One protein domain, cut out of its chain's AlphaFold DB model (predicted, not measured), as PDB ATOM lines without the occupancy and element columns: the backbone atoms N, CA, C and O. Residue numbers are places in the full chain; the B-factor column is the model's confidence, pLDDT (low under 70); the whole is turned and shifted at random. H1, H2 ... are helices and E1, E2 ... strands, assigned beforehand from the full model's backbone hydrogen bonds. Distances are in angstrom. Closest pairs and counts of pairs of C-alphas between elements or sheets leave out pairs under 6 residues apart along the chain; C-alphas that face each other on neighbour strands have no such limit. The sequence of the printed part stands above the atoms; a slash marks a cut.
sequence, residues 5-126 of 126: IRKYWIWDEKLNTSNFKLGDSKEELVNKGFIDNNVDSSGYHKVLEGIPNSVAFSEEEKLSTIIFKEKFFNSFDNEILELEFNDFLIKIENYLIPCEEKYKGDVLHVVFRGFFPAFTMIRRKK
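What this domain is: This is residues 5 to 126 of the 126 residues of an uncharacterized protein of Tenacibaculum skagerrakense (UniProt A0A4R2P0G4). One strongly twisted sheet of seven antiparallel strands runs through the domain, with short helices at its two ends: H1 packs beside edge strand E2, while H2 and H3 sit near the E6 to E7 end of the sheet. A long unnamed stretch, residues 11 to 25, leads from edge strand E1 to H1 near the opposite edge. The printed part has 122 residues, with three named helices and seven named strands in the order E1 H1 E2 E3 E4 E5 H2 H3 E6 E7. Across the sheet the order is E1 E6 E7 E5 E4 E3 E2, and the class is mixed, helices and strands. The whole is compact, with a radius of gyration of the C-alphas of 14.2 A and spans of 41 by 28 by 28 A.

Where its parts are: E1, residues 5 to 10, begins at C-alpha 5 (25.432, 56.352, 51.675) and is 17.3 A long. H1 is residues 26 to 31, beginning at C-alpha 26 (21.065, 29.113, 36.590). E2 is residues 35 to 39, E3 45 to 47, E4 54 to 57 and E5 63 to 68, the last 14.5 A long. H2 is residues 78 to 82, and H3, residues 85 to 93, is 12.0 A long. E6, residues 105 to 113, is 25.3 A long; E7, residues 116 to 125, is 24.9 A long and ends at C-alpha 125 (21.091, 37.044, 52.520).

How they stand to each other: E1 and E6 are antiparallel at 157 degrees, with N 7 and O 110 at 3.0 A. E6 and E7 form a hairpin, with N 109 and O 121 at 2.8 A; E7 bends by 51 degrees at residue 122. E7 and E5 are antiparallel at 170 degrees, with N 122 and O 66 at 2.8 A. E2 E3 E4 E5 form a meander, each strand the antiparallel neighbour of the one before; N 56 and O 65 are 2.9 A apart, N 45 and O 55 2.8 A, N 36 and O 46 2.9 A. E5, H2 H3 and E6 form a split strand-helix-strand unit, two strands running the same way with E7 between them, and its crossover is right-handed. There are two layers, with H1 and H3 on one face of the sheet. The closest C-alphas of H1 and E2 are Leu 29 and Ile 35, 6.0 A. H3 has a height over the sheet of 7.6 A; its closest C-alpha pair with E7 is Phe 85 and Phe 116, 5.9 A. H2 only grazes the sheet with residues 80 to 82; C-alphas Leu 81 and Pro 117 are its closest to E7, 5.5 A. H2 and H3 are close but not clearly touching, Ile 80 and Phe 88 being their closest C-alphas at 6.8 A, and H1 is apart from both. In H1 and H3 every O i to N i+4 pair is within hydrogen-bond range; in H2 0 of 1 is, beside 2 of 2 O i to N i+3 pairs.

The domain as a whole: The two C-alphas farthest apart, Asn 31 and Asn 86, are 41.4 A apart. The printed part has no cut. The links E1 to H1 and H3 to E6 are long. The mean pLDDT of the printed part is 89.3, and residue 74 is under 70.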
ATOM      1  N   ILE A   5      26.560  56.738  50.819       91.12
ATOM      2  CA  ILE A   5      25.432  56.352  51.675       91.12
ATOM      3  C   ILE A   5      24.910  55.001  51.194       91.12
ATOM      4  O   ILE A   5      24.739  54.789  49.996       91.12
ATOM      5  N   ARG A   6      24.670  54.074  52.123       93.62
ATOM      6  CA  ARG A   6      24.085  52.759  51.834       93.62
ATOM      7  C   ARG A   6      22.769  52.627  52.572       93.62
ATOM      8  O   ARG A   6      22.698  52.950  53.759       93.62
ATOM      9  N   LYS A   7      21.743  52.167  51.867       95.00
ATOM     10  CA  LYS A   7      20.417  51.921  52.431       95.00
ATOM     11  C   LYS A   7      19.891  50.568  51.983       95.00
ATOM     12  O   LYS A   7      20.243  50.078  50.907       95.00
ATOM     13  N   TYR A   8      19.074  49.987  52.853       95.62
ATOM     14  CA  TYR A   8      18.575  48.631  52.727       95.62
ATOM     15  C   TYR A   8      17.082  48.600  53.030       95.62
ATOM     16  O   TYR A   8      16.624  49.236  53.982       95.62
ATOM     17  N   TRP A   9      16.347  47.829  52.240       95.81
ATOM     18  CA  TRP A   9      14.930  47.567  52.448       95.81
ATOM     19  C   TRP A   9      14.638  46.091  52.226       95.81
ATOM     20  O   TRP A   9      15.292  45.447  51.404       95.81
ATOM     21  N   ILE A  10      13.643  45.567  52.936       95.00
ATOM     22  CA  ILE A  10      13.125  44.222  52.686       95.00
ATOM     23  C   ILE A  10      12.549  44.209  51.273       95.00
ATOM     24  O   ILE A  10      11.736  45.066  50.932       95.00
ATOM     25  N   TRP A  11      12.979  43.254  50.456       92.50
ATOM     26  CA  TRP A  11      12.442  43.069  49.118       92.50
ATOM     27  C   TRP A  11      11.211  42.163  49.155       92.50
ATOM     28  O   TRP A  11      11.284  41.034  49.641       92.50
ATOM     29  N   ASP A  12      10.094  42.648  48.613       87.88
ATOM     30  CA  ASP A  12       8.901  41.836  48.369       87.88
ATOM     31  C   ASP A  12       8.909  41.342  46.915       87.88
ATOM     32  O   ASP A  12       8.880  42.137  45.974       87.88
ATOM     33  N   GLU A  13       8.915  40.019  46.725       80.12
ATOM     34  CA  GLU A  13       8.875  39.372  45.407       80.12
ATOM     35  C   GLU A  13       7.654  39.798  44.578       80.12
ATOM     36  O   GLU A  13       7.726  39.803  43.352       80.12
ATOM     37  N   LYS A  14       6.554  40.229  45.210       82.88
ATOM     38  CA  LYS A  14       5.374  40.756  44.499       82.88
ATOM     39  C   LYS A  14       5.671  42.000  43.668       82.88
ATOM     40  O   LYS A  14       4.909  42.324  42.763       82.88
ATOM     41  N   LEU A  15       6.744  42.707  44.001       78.56
ATOM     42  CA  LEU A  15       7.191  43.894  43.288       78.56
ATOM     43  C   LEU A  15       8.234  43.563  42.214       78.56
ATOM     44  O   LEU A  15       8.671  44.454  41.485       78.56
ATOM     45  N   ASN A  16       8.630  42.291  42.111       77.12
ATOM     46  CA  ASN A  16       9.525  41.818  41.077       77.12
ATOM     47  C   ASN A  16       8.822  41.790  39.725       77.12
ATOM     48  O   ASN A  16       7.685  41.350  39.583       77.12
ATOM     49  N   THR A  17       9.534  42.276  38.725       72.31
ATOM     50  CA  THR A  17       8.994  42.535  37.390       72.31
ATOM     51  C   THR A  17       9.784  41.834  36.300       72.31
ATOM     52  O   THR A  17       9.362  41.826  35.146       72.31
ATOM     53  N   SER A  18      10.901  41.203  36.667       78.38
ATOM     54  CA  SER A  18      11.643  40.323  35.781       78.38
ATOM     55  C   SER A  18      10.955  38.967  35.640       78.38
ATOM     56  O   SER A  18      10.244  38.506  36.531       78.38
ATOM     57  N   ASN A  19      11.250  38.271  34.543       82.62
ATOM     58  CA  ASN A  19      10.751  36.915  34.264       82.62
ATOM     59  C   ASN A  19      11.387  35.817  35.139       82.62
ATOM     60  O   ASN A  19      11.216  34.627  34.880       82.62
ATOM     61  N   PHE A  20      12.156  36.216  36.145       88.00
ATOM     62  CA  PHE A  20      12.903  35.353  37.043       88.00
ATOM     63  C   PHE A  20      13.041  36.011  38.409       88.00
ATOM     64  O   PHE A  20      12.913  37.232  38.541       88.00
ATOM     65  N   LYS A  21      13.327  35.207  39.424       89.69
ATOM     66  CA  LYS A  21      13.362  35.601  40.829       89.69
ATOM     67  C   LYS A  21      14.528  34.981  41.574       89.69
ATOM     68  O   LYS A  21      15.111  33.976  41.169       89.69
ATOM     69  N   LEU A  22      14.860  35.584  42.711       92.50
ATOM     70  CA  LEU A  22      15.874  35.040  43.603       92.50
ATOM     71  C   LEU A  22      15.530  33.589  43.979       92.50
ATOM     72  O   LEU A  22      14.430  33.284  44.445       92.50
ATOM     73  N   GLY A  23      16.500  32.692  43.819       93.50
ATOM     74  CA  GLY A  23      16.347  31.250  44.007       93.50
ATOM     75  C   GLY A  23      16.121  30.444  42.727       93.50
ATOM     76  O   GLY A  23      16.228  29.219  42.795       93.50
ATOM     77  N   ASP A  24      15.865  31.087  41.585       95.25
ATOM     78  CA  ASP A  24      15.758  30.383  40.304       95.25
ATOM     79  C   ASP A  24      17.082  29.704  39.928       95.25
ATOM     80  O   ASP A  24      18.167  30.143  40.321       95.25
ATOM     81  N   SER A  25      16.994  28.593  39.195       96.69
ATOM     82  CA  SER A  25      18.167  27.822  38.771       96.69
ATOM     83  C   SER A  25      18.903  28.517  37.628       96.69
ATOM     84  O   SER A  25      18.271  28.890  36.640       96.69
ATOM     85  N   LYS A  26      20.236  28.614  37.700       95.69
ATOM     86  CA  LYS A  26      21.065  29.113  36.590       95.69
ATOM     87  C   LYS A  26      20.756  28.398  35.276       95.69
ATOM     88  O   LYS A  26      20.520  29.055  34.267       95.69
ATOM     89  N   GLU A  27      20.727  27.067  35.307       95.69
ATOM     90  CA  GLU A  27      20.465  26.236  34.130       95.69
ATOM     91  C   GLU A  27      19.123  26.588  33.473       95.69
ATOM     92  O   GLU A  27      19.039  26.753  32.260       95.69
ATOM     93  N   GLU A  28      18.077  26.780  34.278       95.56
ATOM     94  CA  GLU A  28      16.749  27.140  33.782       95.56
ATOM     95  C   GLU A  28      16.754  28.511  33.095       95.56
ATOM     96  O   GLU A  28      16.163  28.668  32.026       95.56
ATOM     97  N   LEU A  29      17.444  29.496  33.676       94.69
ATOM     98  CA  LEU A  29      17.521  30.849  33.122       94.69
ATOM     99  C   LEU A  29      18.338  30.906  31.825       94.69
ATOM    100  O   LEU A  29      17.969  31.643  30.912       94.69
ATOM    101  N   VAL A  30      19.405  30.108  31.723       94.88
ATOM    102  CA  VAL A  30      20.181  29.951  30.483       94.88
ATOM    103  C   VAL A  30      19.335  29.262  29.410       94.88
ATOM    104  O   VAL A  30      19.231  29.769  28.297       94.88
ATOM    105  N   ASN A  31      18.664  28.156  29.745       95.00
ATOM    106  CA  ASN A  31      17.844  27.396  28.796       95.00
ATOM    107  C   ASN A  31      16.644  28.197  28.272       95.00
ATOM    108  O   ASN A  31      16.252  28.041  27.118       95.00
ATOM    109  N   LYS A  32      16.073  29.074  29.105       93.19
ATOM    110  CA  LYS A  32      15.011  30.010  28.708       93.19
ATOM    111  C   LYS A  32      15.526  31.223  27.923       93.19
ATOM    112  O   LYS A  32      14.713  32.019  27.465       93.19
ATOM    113  N   GLY A  33      16.843  31.377  27.774       92.56
ATOM    114  CA  GLY A  33      17.452  32.499  27.059       92.56
ATOM    115  C   GLY A  33      17.369  33.832  27.806       92.56
ATOM    116  O   GLY A  33      17.477  34.882  27.182       92.56
ATOM    117  N   PHE A  34      17.182  33.825  29.130       92.75
ATOM    118  CA  PHE A  34      17.136  35.066  29.911       92.75
ATOM    119  C   PHE A  34      18.524  35.633  30.196       92.75
ATOM    120  O   PHE A  34      18.682  36.850  30.307       92.75
ATOM    121  N   ILE A  35      19.530  34.767  30.328       93.69
ATOM    122  CA  ILE A  35      20.897  35.168  30.664       93.69
ATOM    123  C   ILE A  35      21.927  34.491  29.766       93.69
ATOM    124  O   ILE A  35      21.717  33.387  29.267       93.69
ATOM    125  N   ASP A  36      23.066  35.156  29.606       92.12
ATOM    126  CA  ASP A  36      24.250  34.580  28.981       92.12
ATOM    127  C   ASP A  36      24.895  33.549  29.927       92.12
ATOM    128  O   ASP A  36      25.006  33.764  31.139       92.12
ATOM    129  N   ASN A  37      25.358  32.427  29.376       90.81
ATOM    130  CA  ASN A  37      26.107  31.432  30.142       90.81
ATOM    131  C   ASN A  37      27.529  31.918  30.491       90.81
ATOM    132  O   ASN A  37      28.156  31.403  31.418       90.81
ATOM    133  N   ASN A  38      28.035  32.927  29.781       89.50
ATOM    134  CA  ASN A  38      29.320  33.543  30.068       89.50
ATOM    135  C   ASN A  38      29.228  34.451  31.298       89.50
ATOM    136  O   ASN A  38      28.330  35.288  31.421       89.50
ATOM    137  N   VAL A  39      30.199  34.294  32.194       88.88
ATOM    138  CA  VAL A  39      30.394  35.170  33.349       88.88
ATOM    139  C   VAL A  39      31.391  36.269  32.988       88.88
ATOM    140  O   VAL A  39      32.395  36.011  32.319       88.88
ATOM    141  N   ASP A  40      31.123  37.501  33.408       87.25
ATOM    142  CA  ASP A  40      32.072  38.598  33.262       87.25
ATOM    143  C   ASP A  40      33.235  38.493  34.268       87.25
ATOM    144  O   ASP A  40      33.247  37.668  35.187       87.25
ATOM    145  N   SER A  41      34.235  39.367  34.122       85.00
ATOM    146  CA  SER A  41      35.398  39.427  35.021       85.00
ATOM    147  C   SER A  41      35.052  39.748  36.480       85.00
ATOM    148  O   SER A  41      35.915  39.666  37.350       85.00
ATOM    149  N   SER A  42      33.819  40.172  36.752       85.25
ATOM    150  CA  SER A  42      33.313  40.535  38.071       85.25
ATOM    151  C   SER A  42      32.389  39.469  38.668       85.25
ATOM    152  O   SER A  42      31.880  39.676  39.770       85.25
ATOM    153  N   GLY A  43      32.209  38.325  37.998       87.69
ATOM    154  CA  GLY A  43      31.395  37.217  38.494       87.69
ATOM    155  C   GLY A  43      29.902  37.335  38.171       87.69
ATOM    156  O   GLY A  43      29.104  36.608  38.763       87.69
ATOM    157  N   TYR A  44      29.509  38.232  37.261       91.94
ATOM    158  CA  TYR A  44      28.112  38.438  36.886       91.94
ATOM    159  C   TYR A  44      27.799  37.884  35.499       91.94
ATOM    160  O   TYR A  44      28.585  37.993  34.562       91.94
ATOM    161  N   HIS A  45      26.605  37.323  35.363       94.00
ATOM    162  CA  HIS A  45      26.027  36.932  34.086       94.00
ATOM    163  C   HIS A  45      25.212  38.092  33.517       94.00
ATOM    164  O   HIS A  45      24.443  38.743  34.236       94.00
ATOM    165  N   LYS A  46      25.362  38.352  32.218       92.75
ATOM    166  CA  LYS A  46      24.587  39.378  31.515       92.75
ATOM    167  C   LYS A  46      23.153  38.889  31.291       92.75
ATOM    168  O   LYS A  46      22.954  37.765  30.838       92.75
ATOM    169  N   VAL A  47      22.168  39.745  31.556       92.06
ATOM    170  CA  VAL A  47      20.775  39.510  31.145       92.06
ATOM    171  C   VAL A  47      20.636  39.882  29.667       92.06
ATOM    172  O   VAL A  47      21.109  40.940  29.244       92.06
ATOM    173  N   LEU A  48      20.059  38.985  28.867       89.94
ATOM    174  CA  LEU A  48      20.006  39.133  27.409       89.94
ATOM    175  C   LEU A  48      18.900  40.091  26.955       89.94
ATOM    176  O   LEU A  48      19.109  40.837  25.999       89.94
ATOM    177  N   GLU A  49      17.770  40.119  27.663       82.38
ATOM    178  CA  GLU A  49      16.623  40.966  27.337       82.38
ATOM    179  C   GLU A  49      16.012  41.614  28.585       82.38
ATOM    180  O   GLU A  49      15.819  40.970  29.617       82.38
ATOM    181  N   GLY A  50      15.646  42.892  28.457       75.69
ATOM    182  CA  GLY A  50      14.929  43.645  29.483       75.69
ATOM    183  C   GLY A  50      15.808  44.214  30.599       75.69
ATOM    184  O   GLY A  50      17.019  44.372  30.471       75.69
ATOM    185  N   ILE A  51      15.141  44.573  31.693       76.69
ATOM    186  CA  ILE A  51      15.737  44.996  32.960       76.69
ATOM    187  C   ILE A  51      15.434  43.850  33.926       76.69
ATOM    188  O   ILE A  51      14.271  43.444  34.017       76.69
ATOM    189  N   PRO A  52      16.441  43.250  34.578       87.75
ATOM    190  CA  PRO A  52      17.680  43.827  35.114       87.75
ATOM    191  C   PRO A  52      18.893  43.753  34.173       87.75
ATOM    192  O   PRO A  52      18.836  43.130  33.126       87.75
ATOM    193  N   ASN A  53      20.013  44.392  34.544       89.69
ATOM    194  CA  ASN A  53      21.223  44.433  33.708       89.69
ATOM    195  C   ASN A  53      22.075  43.160  33.815       89.69
ATOM    196  O   ASN A  53      22.607  42.673  32.815       89.69
ATOM    197  N   SER A  54      22.256  42.659  35.034       92.75
ATOM    198  CA  SER A  54      23.093  41.493  35.302       92.75
ATOM    199  C   SER A  54      22.650  40.765  36.564       92.75
ATOM    200  O   SER A  54      21.894  41.294  37.385       92.75
ATOM    201  N   VAL A  55      23.109  39.527  36.709       94.88
ATOM    202  CA  VAL A  55      22.765  38.654  37.829       94.88
ATOM    203  C   VAL A  55      23.974  37.877  38.339       94.88
ATOM    204  O   VAL A  55      24.937  37.670  37.605       94.88
ATOM    205  N   ALA A  56      23.923  37.416  39.587       95.19
ATOM    206  CA  ALA A  56      24.906  36.483  40.138       95.19
ATOM    207  C   ALA A  56      24.231  35.314  40.856       95.19
ATOM    208  O   ALA A  56      23.126  35.433  41.395       95.19
ATOM    209  N   PHE A  57      24.938  34.189  40.896       95.38
ATOM    210  CA  PHE A  57      24.467  32.927  41.456       95.38
ATOM    211  C   PHE A  57      25.266  32.554  42.705       95.38
ATOM    212  O   PHE A  57      26.400  32.989  42.889       95.38
ATOM    213  N   SER A  58      24.649  31.796  43.606       94.50
ATOM    214  CA  SER A  58      25.361  31.136  44.703       94.50
ATOM    215  C   SER A  58      26.177  29.945  44.194       94.50
ATOM    216  O   SER A  58      25.995  29.506  43.063       94.50
ATOM    217  N   GLU A  59      26.979  29.342  45.072       91.94
ATOM    218  CA  GLU A  59      27.677  28.074  44.798       91.94
ATOM    219  C   GLU A  59      26.713  26.938  44.410       91.94
ATOM    220  O   GLU A  59      27.018  26.142  43.535       91.94
ATOM    221  N   GLU A  60      25.502  26.917  44.982       93.75
ATOM    222  CA  GLU A  60      24.407  25.991  44.622       93.75
ATOM    223  C   GLU A  60      23.715  26.338  43.279       93.75
ATOM    224  O   GLU A  60      22.604  25.883  43.013       93.75
ATOM    225  N   GLU A  61      24.309  27.228  42.479       94.69
ATOM    226  CA  GLU A  61      23.787  27.739  41.201       94.69
ATOM    227  C   GLU A  61      22.363  28.326  41.266       94.69
ATOM    228  O   GLU A  61      21.615  28.341  40.284       94.69
ATOM    229  N   LYS A  62      21.979  28.856  42.430       96.38
ATOM    230  CA  LYS A  62      20.714  29.570  42.630       96.38
ATOM    231  C   LYS A  62      20.904  31.068  42.488       96.38
ATOM    232  O   LYS A  62      21.873  31.624  43.007       96.38
ATOM    233  N   LEU A  63      19.965  31.728  41.814       95.12
ATOM    234  CA  LEU A  63      19.996  33.171  41.616       95.12
ATOM    235  C   LEU A  63      20.025  33.872  42.979       95.12
ATOM    236  O   LEU A  63      19.097  33.735  43.776       95.12
ATOM    237  N   SER A  64      21.104  34.596  43.266       95.19
ATOM    238  CA  SER A  64      21.351  35.191  44.586       95.19
ATOM    239  C   SER A  64      21.362  36.713  44.558       95.19
ATOM    240  O   SER A  64      21.104  37.345  45.584       95.19
ATOM    241  N   THR A  65      21.654  37.302  43.396       94.94
ATOM    242  CA  THR A  65      21.749  38.750  43.216       94.94
ATOM    243  C   THR A  65      21.204  39.156  41.856       94.94
ATOM    244  O   THR A  65      21.496  38.511  40.850       94.94
ATOM    245  N   ILE A  66      20.460  40.257  41.834       93.25
ATOM    246  CA  ILE A  66      19.932  40.905  40.636       93.25
ATOM    247  C   ILE A  66      20.366  42.371  40.660       93.25
ATOM    248  O   ILE A  66      20.101  43.063  41.640       93.25
ATOM    249  N   ILE A  67      21.027  42.847  39.605       92.00
ATOM    250  CA  ILE A  67      21.573  44.208  39.515       92.00
ATOM    251  C   ILE A  67      20.810  45.024  38.478       92.00
ATOM    252  O   ILE A  67      20.649  44.609  37.328       92.00
ATOM    253  N   PHE A  68      20.425  46.237  38.863       88.69
ATOM    254  CA  PHE A  68      19.697  47.166  38.012       88.69
ATOM    255  C   PHE A  68      20.582  48.369  37.662       88.69
ATOM    256  O   PHE A  68      21.298  48.912  38.506       88.69
ATOM    257  N   LYS A  69      20.524  48.785  36.394       80.12
ATOM    258  CA  LYS A  69      21.057  50.073  35.904       80.12
ATOM    259  C   LYS A  69      19.952  51.077  35.568       80.12
ATOM    260  O   LYS A  69      20.242  52.207  35.204       80.12
ATOM    261  N   GLU A  70      18.708  50.635  35.683       80.44
ATOM    262  CA  GLU A  70      17.483  51.359  35.361       80.44
ATOM    263  C   GLU A  70      16.468  51.123  36.491       80.44
ATOM    264  O   GLU A  70      16.834  50.629  37.564       80.44
ATOM    265  N   LYS A  71      15.194  51.466  36.274       75.56
ATOM    266  CA  LYS A  71      14.128  51.204  37.242       75.56
ATOM    267  C   LYS A  71      14.109  49.746  37.712       75.56
ATOM    268  O   LYS A  71      14.216  48.813  36.925       75.56
ATOM    269  N   PHE A  72      13.922  49.556  39.012       78.31
ATOM    270  CA  PHE A  72      13.784  48.238  39.648       78.31
ATOM    271  C   PHE A  72      12.332  47.918  40.043       78.31
ATOM    272  O   PHE A  72      12.039  46.809  40.479       78.31
ATOM    273  N   PHE A  73      11.412  48.867  39.832       72.38
ATOM    274  CA  PHE A  73       9.967  48.686  39.942       72.38
ATOM    275  C   PHE A  73       9.288  49.126  38.646       72.38
ATOM    276  O   PHE A  73       9.586  50.203  38.132       72.38
ATOM    277  N   ASN A  74       8.319  48.354  38.151       67.19
ATOM    278  CA  ASN A  74       7.570  48.727  36.943       67.19
ATOM    279  C   ASN A  74       6.697  49.964  37.145       67.19
ATOM    280  O   ASN A  74       6.471  50.700  36.188       67.19
ATOM    281  N   SER A  75       6.213  50.187  38.370       70.56
ATOM    282  CA  SER A  75       5.390  51.342  38.738       70.56
ATOM    283  C   SER A  75       6.175  52.650  38.819       70.56
ATOM    284  O   SER A  75       5.576  53.697  39.051       70.56
ATOM    285  N   PHE A  76       7.499  52.603  38.674       76.31
ATOM    286  CA  PHE A  76       8.329  53.795  38.640       76.31
ATOM    287  C   PHE A  76       8.892  54.031  37.251       76.31
ATOM    288  O   PHE A  76       9.227  53.101  36.524       76.31
ATOM    289  N   ASP A  77       9.039  55.302  36.914       80.00
ATOM    290  CA  ASP A  77       9.838  55.723  35.776       80.00
ATOM    291  C   ASP A  77      11.326  55.703  36.134       80.00
ATOM    292  O   ASP A  77      11.707  55.700  37.310       80.00
ATOM    293  N   ASN A  78      12.180  55.700  35.106       80.69
ATOM    294  CA  ASN A  78      13.638  55.710  35.277       80.69
ATOM    295  C   ASN A  78      14.136  56.937  36.064       80.69
ATOM    296  O   ASN A  78      15.184  56.854  36.702       80.69
ATOM    297  N   GLU A  79      13.340  58.010  36.123       83.25
ATOM    298  CA  GLU A  79      13.567  59.196  36.958       83.25
ATOM    299  C   GLU A  79      13.793  58.865  38.439       83.25
ATOM    300  O   GLU A  79      14.414  59.649  39.150       83.25
ATOM    301  N   ILE A  80      13.353  57.697  38.934       85.38
ATOM    302  CA  ILE A  80      13.653  57.297  40.315       85.38
ATOM    303  C   ILE A  80      15.159  57.229  40.598       85.38
ATOM    304  O   ILE A  80      15.574  57.485  41.723       85.38
ATOM    305  N   LEU A  81      15.983  56.918  39.596       84.44
ATOM    306  CA  LEU A  81      17.440  56.902  39.742       84.44
ATOM    307  C   LEU A  81      18.066  58.303  39.726       84.44
ATOM    308  O   LEU A  81      19.228  58.449  40.095       84.44
ATOM    309  N   GLU A  82      17.301  59.319  39.334       86.94
ATOM    310  CA  GLU A  82      17.712  60.724  39.290       86.94
ATOM    311  C   GLU A  82      17.186  61.520  40.489       86.94
ATOM    312  O   GLU A  82      17.500  62.697  40.633       86.94
ATOM    313  N   LEU A  83      16.411  60.892  41.381       89.56
ATOM    314  CA  LEU A  83      15.949  61.545  42.600       89.56
ATOM    315  C   LEU A  83      17.097  61.760  43.581       89.56
ATOM    316  O   LEU A  83      17.917  60.868  43.830       89.56
ATOM    317  N   GLU A  84      17.098  62.937  44.202       90.69
ATOM    318  CA  GLU A  84      17.952  63.196  45.349       90.69
ATOM    319  C   GLU A  84      17.572  62.292  46.526       90.69
ATOM    320  O   GLU A  84      16.433  61.850  46.682       90.69
ATOM    321  N   PHE A  85      18.553  62.034  47.385       90.31
ATOM    322  CA  PHE A  85      18.484  61.061  48.466       90.31
ATOM    323  C   PHE A  85      17.197  61.142  49.299       90.31
ATOM    324  O   PHE A  85      16.564  60.115  49.522       90.31
ATOM    325  N   ASN A  86      16.786  62.336  49.739       91.44
ATOM    326  CA  ASN A  86      15.595  62.484  50.583       91.44
ATOM    327  C   ASN A  86      14.297  62.156  49.827       91.44
ATOM    328  O   ASN A  86      13.442  61.457  50.368       91.44
ATOM    329  N   ASP A  87      14.172  62.594  48.574       92.31
ATOM    330  CA  ASP A  87      12.990  62.323  47.749       92.31
ATOM    331  C   ASP A  87      12.912  60.843  47.367       92.31
ATOM    332  O   ASP A  87      11.837  60.236  47.384       92.31
ATOM    333  N   PHE A  88      14.070  60.232  47.100       91.69
ATOM    334  CA  PHE A  88      14.181  58.795  46.897       91.69
ATOM    335  C   PHE A  88      13.705  58.018  48.128       91.69
ATOM    336  O   PHE A  88      12.915  57.085  47.986       91.69
ATOM    337  N   LEU A  89      14.155  58.398  49.334       91.25
ATOM    338  CA  LEU A  89      13.736  57.746  50.579       91.25
ATOM    339  C   LEU A  89      12.217  57.799  50.747       91.25
ATOM    340  O   LEU A  89      11.599  56.751  50.907       91.25
ATOM    341  N   ILE A  90      11.618  58.989  50.632       91.19
ATOM    342  CA  ILE A  90      10.165  59.174  50.765       91.19
ATOM    343  C   ILE A  90       9.421  58.285  49.766       91.19
ATOM    344  O   ILE A  90       8.446  57.618  50.116       91.19
ATOM    345  N   LYS A  91       9.884  58.245  48.511       89.38
ATOM    346  CA  LYS A  91       9.240  57.449  47.466       89.38
ATOM    347  C   LYS A  91       9.335  55.952  47.746       89.38
ATOM    348  O   LYS A  91       8.338  55.268  47.559       89.38
ATOM    349  N   ILE A  92      10.481  55.446  48.204       90.19
ATOM    350  CA  ILE A  92      10.694  54.013  48.465       90.19
ATOM    351  C   ILE A  92      10.028  53.542  49.755       90.19
ATOM    352  O   ILE A  92       9.461  52.451  49.771       90.19
ATOM    353  N   GLU A  93      10.058  54.339  50.822       88.75
ATOM    354  CA  GLU A  93       9.482  53.973  52.125       88.75
ATOM    355  C   GLU A  93       7.954  53.816  52.079       88.75
ATOM    356  O   GLU A  93       7.382  53.105  52.901       88.75
ATOM    357  N   ASN A  94       7.293  54.385  51.066       86.88
ATOM    358  CA  ASN A  94       5.878  54.125  50.787       86.88
ATOM    359  C   ASN A  94       5.599  52.716  50.225       86.88
ATOM    360  O   ASN A  94       4.448  52.287  50.212       86.88
ATOM    361  N   TYR A  95       6.622  52.005  49.742       86.81
ATOM    362  CA  TYR A  95       6.488  50.697  49.081       86.81
ATOM    363  C   TYR A  95       7.201  49.580  49.833       86.81
ATOM    364  O   TYR A  95       6.725  48.447  49.835       86.81
ATOM    365  N   LEU A  96       8.346  49.878  50.447       91.75
ATOM    366  CA  LEU A  96       9.187  48.890  51.107       91.75
ATOM    367  C   LEU A  96       9.456  49.244  52.562       91.75
ATOM    368  O   LEU A  96       9.639  50.402  52.931       91.75
ATOM    369  N   ILE A  97       9.600  48.199  53.370       94.06
ATOM    370  CA  ILE A  97       9.959  48.313  54.780       94.06
ATOM    371  C   ILE A  97      11.486  48.460  54.888       94.06
ATOM    372  O   ILE A  97      12.209  47.576  54.412       94.06
ATOM    373  N   PRO A  98      12.008  49.533  55.513       95.75
ATOM    374  CA  PRO A  98      13.437  49.673  55.770       95.75
ATOM    375  C   PRO A  98      13.980  48.510  56.599       95.75
ATOM    376  O   PRO A  98      13.320  48.020  57.517       95.75
ATOM    377  N   CYS A  99      15.210  48.093  56.319       96.19
ATOM    378  CA  CYS A  99      15.887  47.081  57.121       96.19
ATOM    379  C   CYS A  99      17.358  47.422  57.345       96.19
ATOM    380  O   CYS A  99      17.913  48.371  56.793       96.19
ATOM    381  N   GLU A 100      18.006  46.624  58.185       95.06
ATOM    382  CA  GLU A 100      19.444  46.715  58.405       95.06
ATOM    383  C   GLU A 100      20.196  45.808  57.430       95.06
ATOM    384  O   GLU A 100      19.656  44.835  56.900       95.06
ATOM    385  N   GLU A 101      21.489  46.074  57.240       93.00
ATOM    386  CA  GLU A 101      22.334  45.263  56.363       93.00
ATOM    387  C   GLU A 101      22.347  43.778  56.758       93.00
ATOM    388  O   GLU A 101      22.407  42.910  55.893       93.00
ATOM    389  N   LYS A 102      22.277  43.476  58.057       92.81
ATOM    390  CA  LYS A 102      22.306  42.107  58.593       92.81
ATOM    391  C   LYS A 102      20.973  41.355  58.480       92.81
ATOM    392  O   LYS A 102      20.880  40.238  58.982       92.81
ATOM    393  N   TYR A 103      19.942  41.961  57.888       95.31
ATOM    394  CA  TYR A 103      18.657  41.294  57.694       95.31
ATOM    395  C   TYR A 103      18.832  40.009  56.873       95.31
ATOM    396  O   TYR A 103      19.526  40.001  55.853       95.31
ATOM    397  N   LYS A 104      18.205  38.925  57.339       93.75
ATOM    398  CA  LYS A 104      18.189  37.624  56.667       93.75
ATOM    399  C   LYS A 104      16.930  37.518  55.820       93.75
ATOM    400  O   LYS A 104      15.830  37.607  56.355       93.75
ATOM    401  N   GLY A 105      17.104  37.328  54.521       93.12
ATOM    402  CA  GLY A 105      16.039  37.379  53.526       93.12
ATOM    403  C   GLY A 105      16.478  38.129  52.273       93.12
ATOM    404  O   GLY A 105      17.673  38.332  52.042       93.12
ATOM    405  N   ASP A 106      15.508  38.535  51.465       94.62
ATOM    406  CA  ASP A 106      15.759  39.284  50.238       94.62
ATOM    407  C   ASP A 106      15.786  40.781  50.547       94.62
ATOM    408  O   ASP A 106      14.914  41.306  51.241       94.62
ATOM    409  N   VAL A 107      16.826  41.467  50.074       95.44
ATOM    410  CA  VAL A 107      17.107  42.862  50.424       95.44
ATOM    411  C   VAL A 107      17.362  43.675  49.166       95.44
ATOM    412  O   VAL A 107      18.263  43.344  48.395       95.44
ATOM    413  N   LEU A 108      16.634  44.780  49.004       94.19
ATOM    414  CA  LEU A 108      17.016  45.855  48.097       94.19
ATOM    415  C   LEU A 108      18.148  46.656  48.745       94.19
ATOM    416  O   LEU A 108      17.973  47.241  49.812       94.19
ATOM    417  N   HIS A 109      19.301  46.702  48.092       95.00
ATOM    418  CA  HIS A 109      20.451  47.510  48.471       95.00
ATOM    419  C   HIS A 109      20.628  48.636  47.456       95.00
ATOM    420  O   HIS A 109      20.848  48.388  46.269       95.00
ATOM    421  N   VAL A 110      20.587  49.873  47.947       93.31
ATOM    422  CA  VAL A 110      20.876  51.074  47.160       93.31
ATOM    423  C   VAL A 110      22.111  51.768  47.718       93.31
ATOM    424  O   VAL A 110      22.203  52.046  48.919       93.31
ATOM    425  N   VAL A 111      23.066  52.045  46.834       92.25
ATOM    426  CA  VAL A 111      24.262  52.834  47.133       92.25
ATOM    427  C   VAL A 111      24.112  54.189  46.469       92.25
ATOM    428  O   VAL A 111      23.946  54.272  45.254       92.25
ATOM    429  N   PHE A 112      24.234  55.247  47.258       91.19
ATOM    430  CA  PHE A 112      24.243  56.625  46.789       91.19
ATOM    431  C   PHE A 112      25.675  57.148  46.779       91.19
ATOM    432  O   PHE A 112      26.446  56.919  47.721       91.19
ATOM    433  N   ARG A 113      26.028  57.878  45.719       87.38
ATOM    434  CA  ARG A 113      27.296  58.607  45.623       87.38
ATOM    435  C   ARG A 113      26.976  60.095  45.560       87.38
ATOM    436  O   ARG A 113      26.549  60.595  44.527       87.38
ATOM    437  N   GLY A 114      27.181  60.799  46.672       84.06
ATOM    438  CA  GLY A 114      26.611  62.138  46.828       84.06
ATOM    439  C   GLY A 114      25.109  62.040  47.079       84.06
ATOM    440  O   GLY A 114      24.707  61.318  47.985       84.06
ATOM    441  N   PHE A 115      24.305  62.754  46.291       83.75
ATOM    442  CA  PHE A 115      22.854  62.828  46.488       83.75
ATOM    443  C   PHE A 115      22.055  61.825  45.650       83.75
ATOM    444  O   PHE A 115      20.884  61.636  45.943       83.75
ATOM    445  N   PHE A 116      22.664  61.144  44.673       87.38
ATOM    446  CA  PHE A 116      21.934  60.312  43.708       87.38
ATOM    447  C   PHE A 116      22.254  58.814  43.843       87.38
ATOM    448  O   PHE A 116      23.391  58.459  44.202       87.38
ATOM    449  N   PRO A 117      21.284  57.925  43.548       89.25
ATOM    450  CA  PRO A 117      21.519  56.497  43.377       89.25
ATOM    451  C   PRO A 117      22.628  56.227  42.354       89.25
ATOM    452  O   PRO A 117      22.545  56.601  41.191       89.25
ATOM    453  N   ALA A 118      23.684  55.549  42.788       88.00
ATOM    454  CA  ALA A 118      24.777  55.114  41.923       88.00
ATOM    455  C   ALA A 118      24.642  53.639  41.532       88.00
ATOM    456  O   ALA A 118      25.156  53.213  40.500       88.00
ATOM    457  N   PHE A 119      24.004  52.842  42.389       86.38
ATOM    458  CA  PHE A 119      23.883  51.406  42.204       86.38
ATOM    459  C   PHE A 119      22.680  50.869  42.972       86.38
ATOM    460  O   PHE A 119      22.454  51.250  44.123       86.38
ATOM    461  N   THR A 120      21.942  49.954  42.347       91.56
ATOM    462  CA  THR A 120      20.784  49.286  42.943       91.56
ATOM    463  C   THR A 120      20.857  47.788  42.663       91.56
ATOM    464  O   THR A 120      21.123  47.355  41.540       91.56
ATOM    465  N   MET A 121      20.658  46.975  43.697       93.19
ATOM    466  CA  MET A 121      20.586  45.524  43.550       93.19
ATOM    467  C   MET A 121      19.615  44.907  44.539       93.19
ATOM    468  O   MET A 121      19.454  45.408  45.648       93.19
ATOM    469  N   ILE A 122      19.051  43.765  44.174       93.44
ATOM    470  CA  ILE A 122      18.344  42.886  45.097       93.44
ATOM    471  C   ILE A 122      19.269  41.714  45.407       93.44
ATOM    472  O   ILE A 122      19.834  41.114  44.491       93.44
ATOM    473  N   ARG A 123      19.439  41.378  46.685       94.19
ATOM    474  CA  ARG A 123      20.312  40.287  47.124       94.19
ATOM    475  C   ARG A 123      19.645  39.429  48.188       94.19
ATOM    476  O   ARG A 123      19.135  39.960  49.172       94.19
ATOM    477  N   ARG A 124      19.744  38.106  48.036       93.69
ATOM    478  CA  ARG A 124      19.370  37.134  49.071       93.69
ATOM    479  C   ARG A 124      20.491  36.994  50.101       93.69
ATOM    480  O   ARG A 124      21.626  36.664  49.746       93.69
ATOM    481  N   LYS A 125      20.180  37.221  51.378       88.81
ATOM    482  CA  LYS A 125      21.091  37.044  52.520       88.81
ATOM    483  C   LYS A 125      20.648  35.853  53.378       88.81
ATOM    484  O   LYS A 125      19.493  35.800  53.792       88.81
ATOM    485  N   LYS A 126      21.565  34.908  53.617       81.50
ATOM    486  CA  LYS A 126      21.383  33.707  54.463       81.50
ATOM    487  C   LYS A 126      21.913  33.965  55.890       81.50
ATOM    488  O   LYS A 126      22.890  34.733  56.010       81.50
TER     489      LYS A 126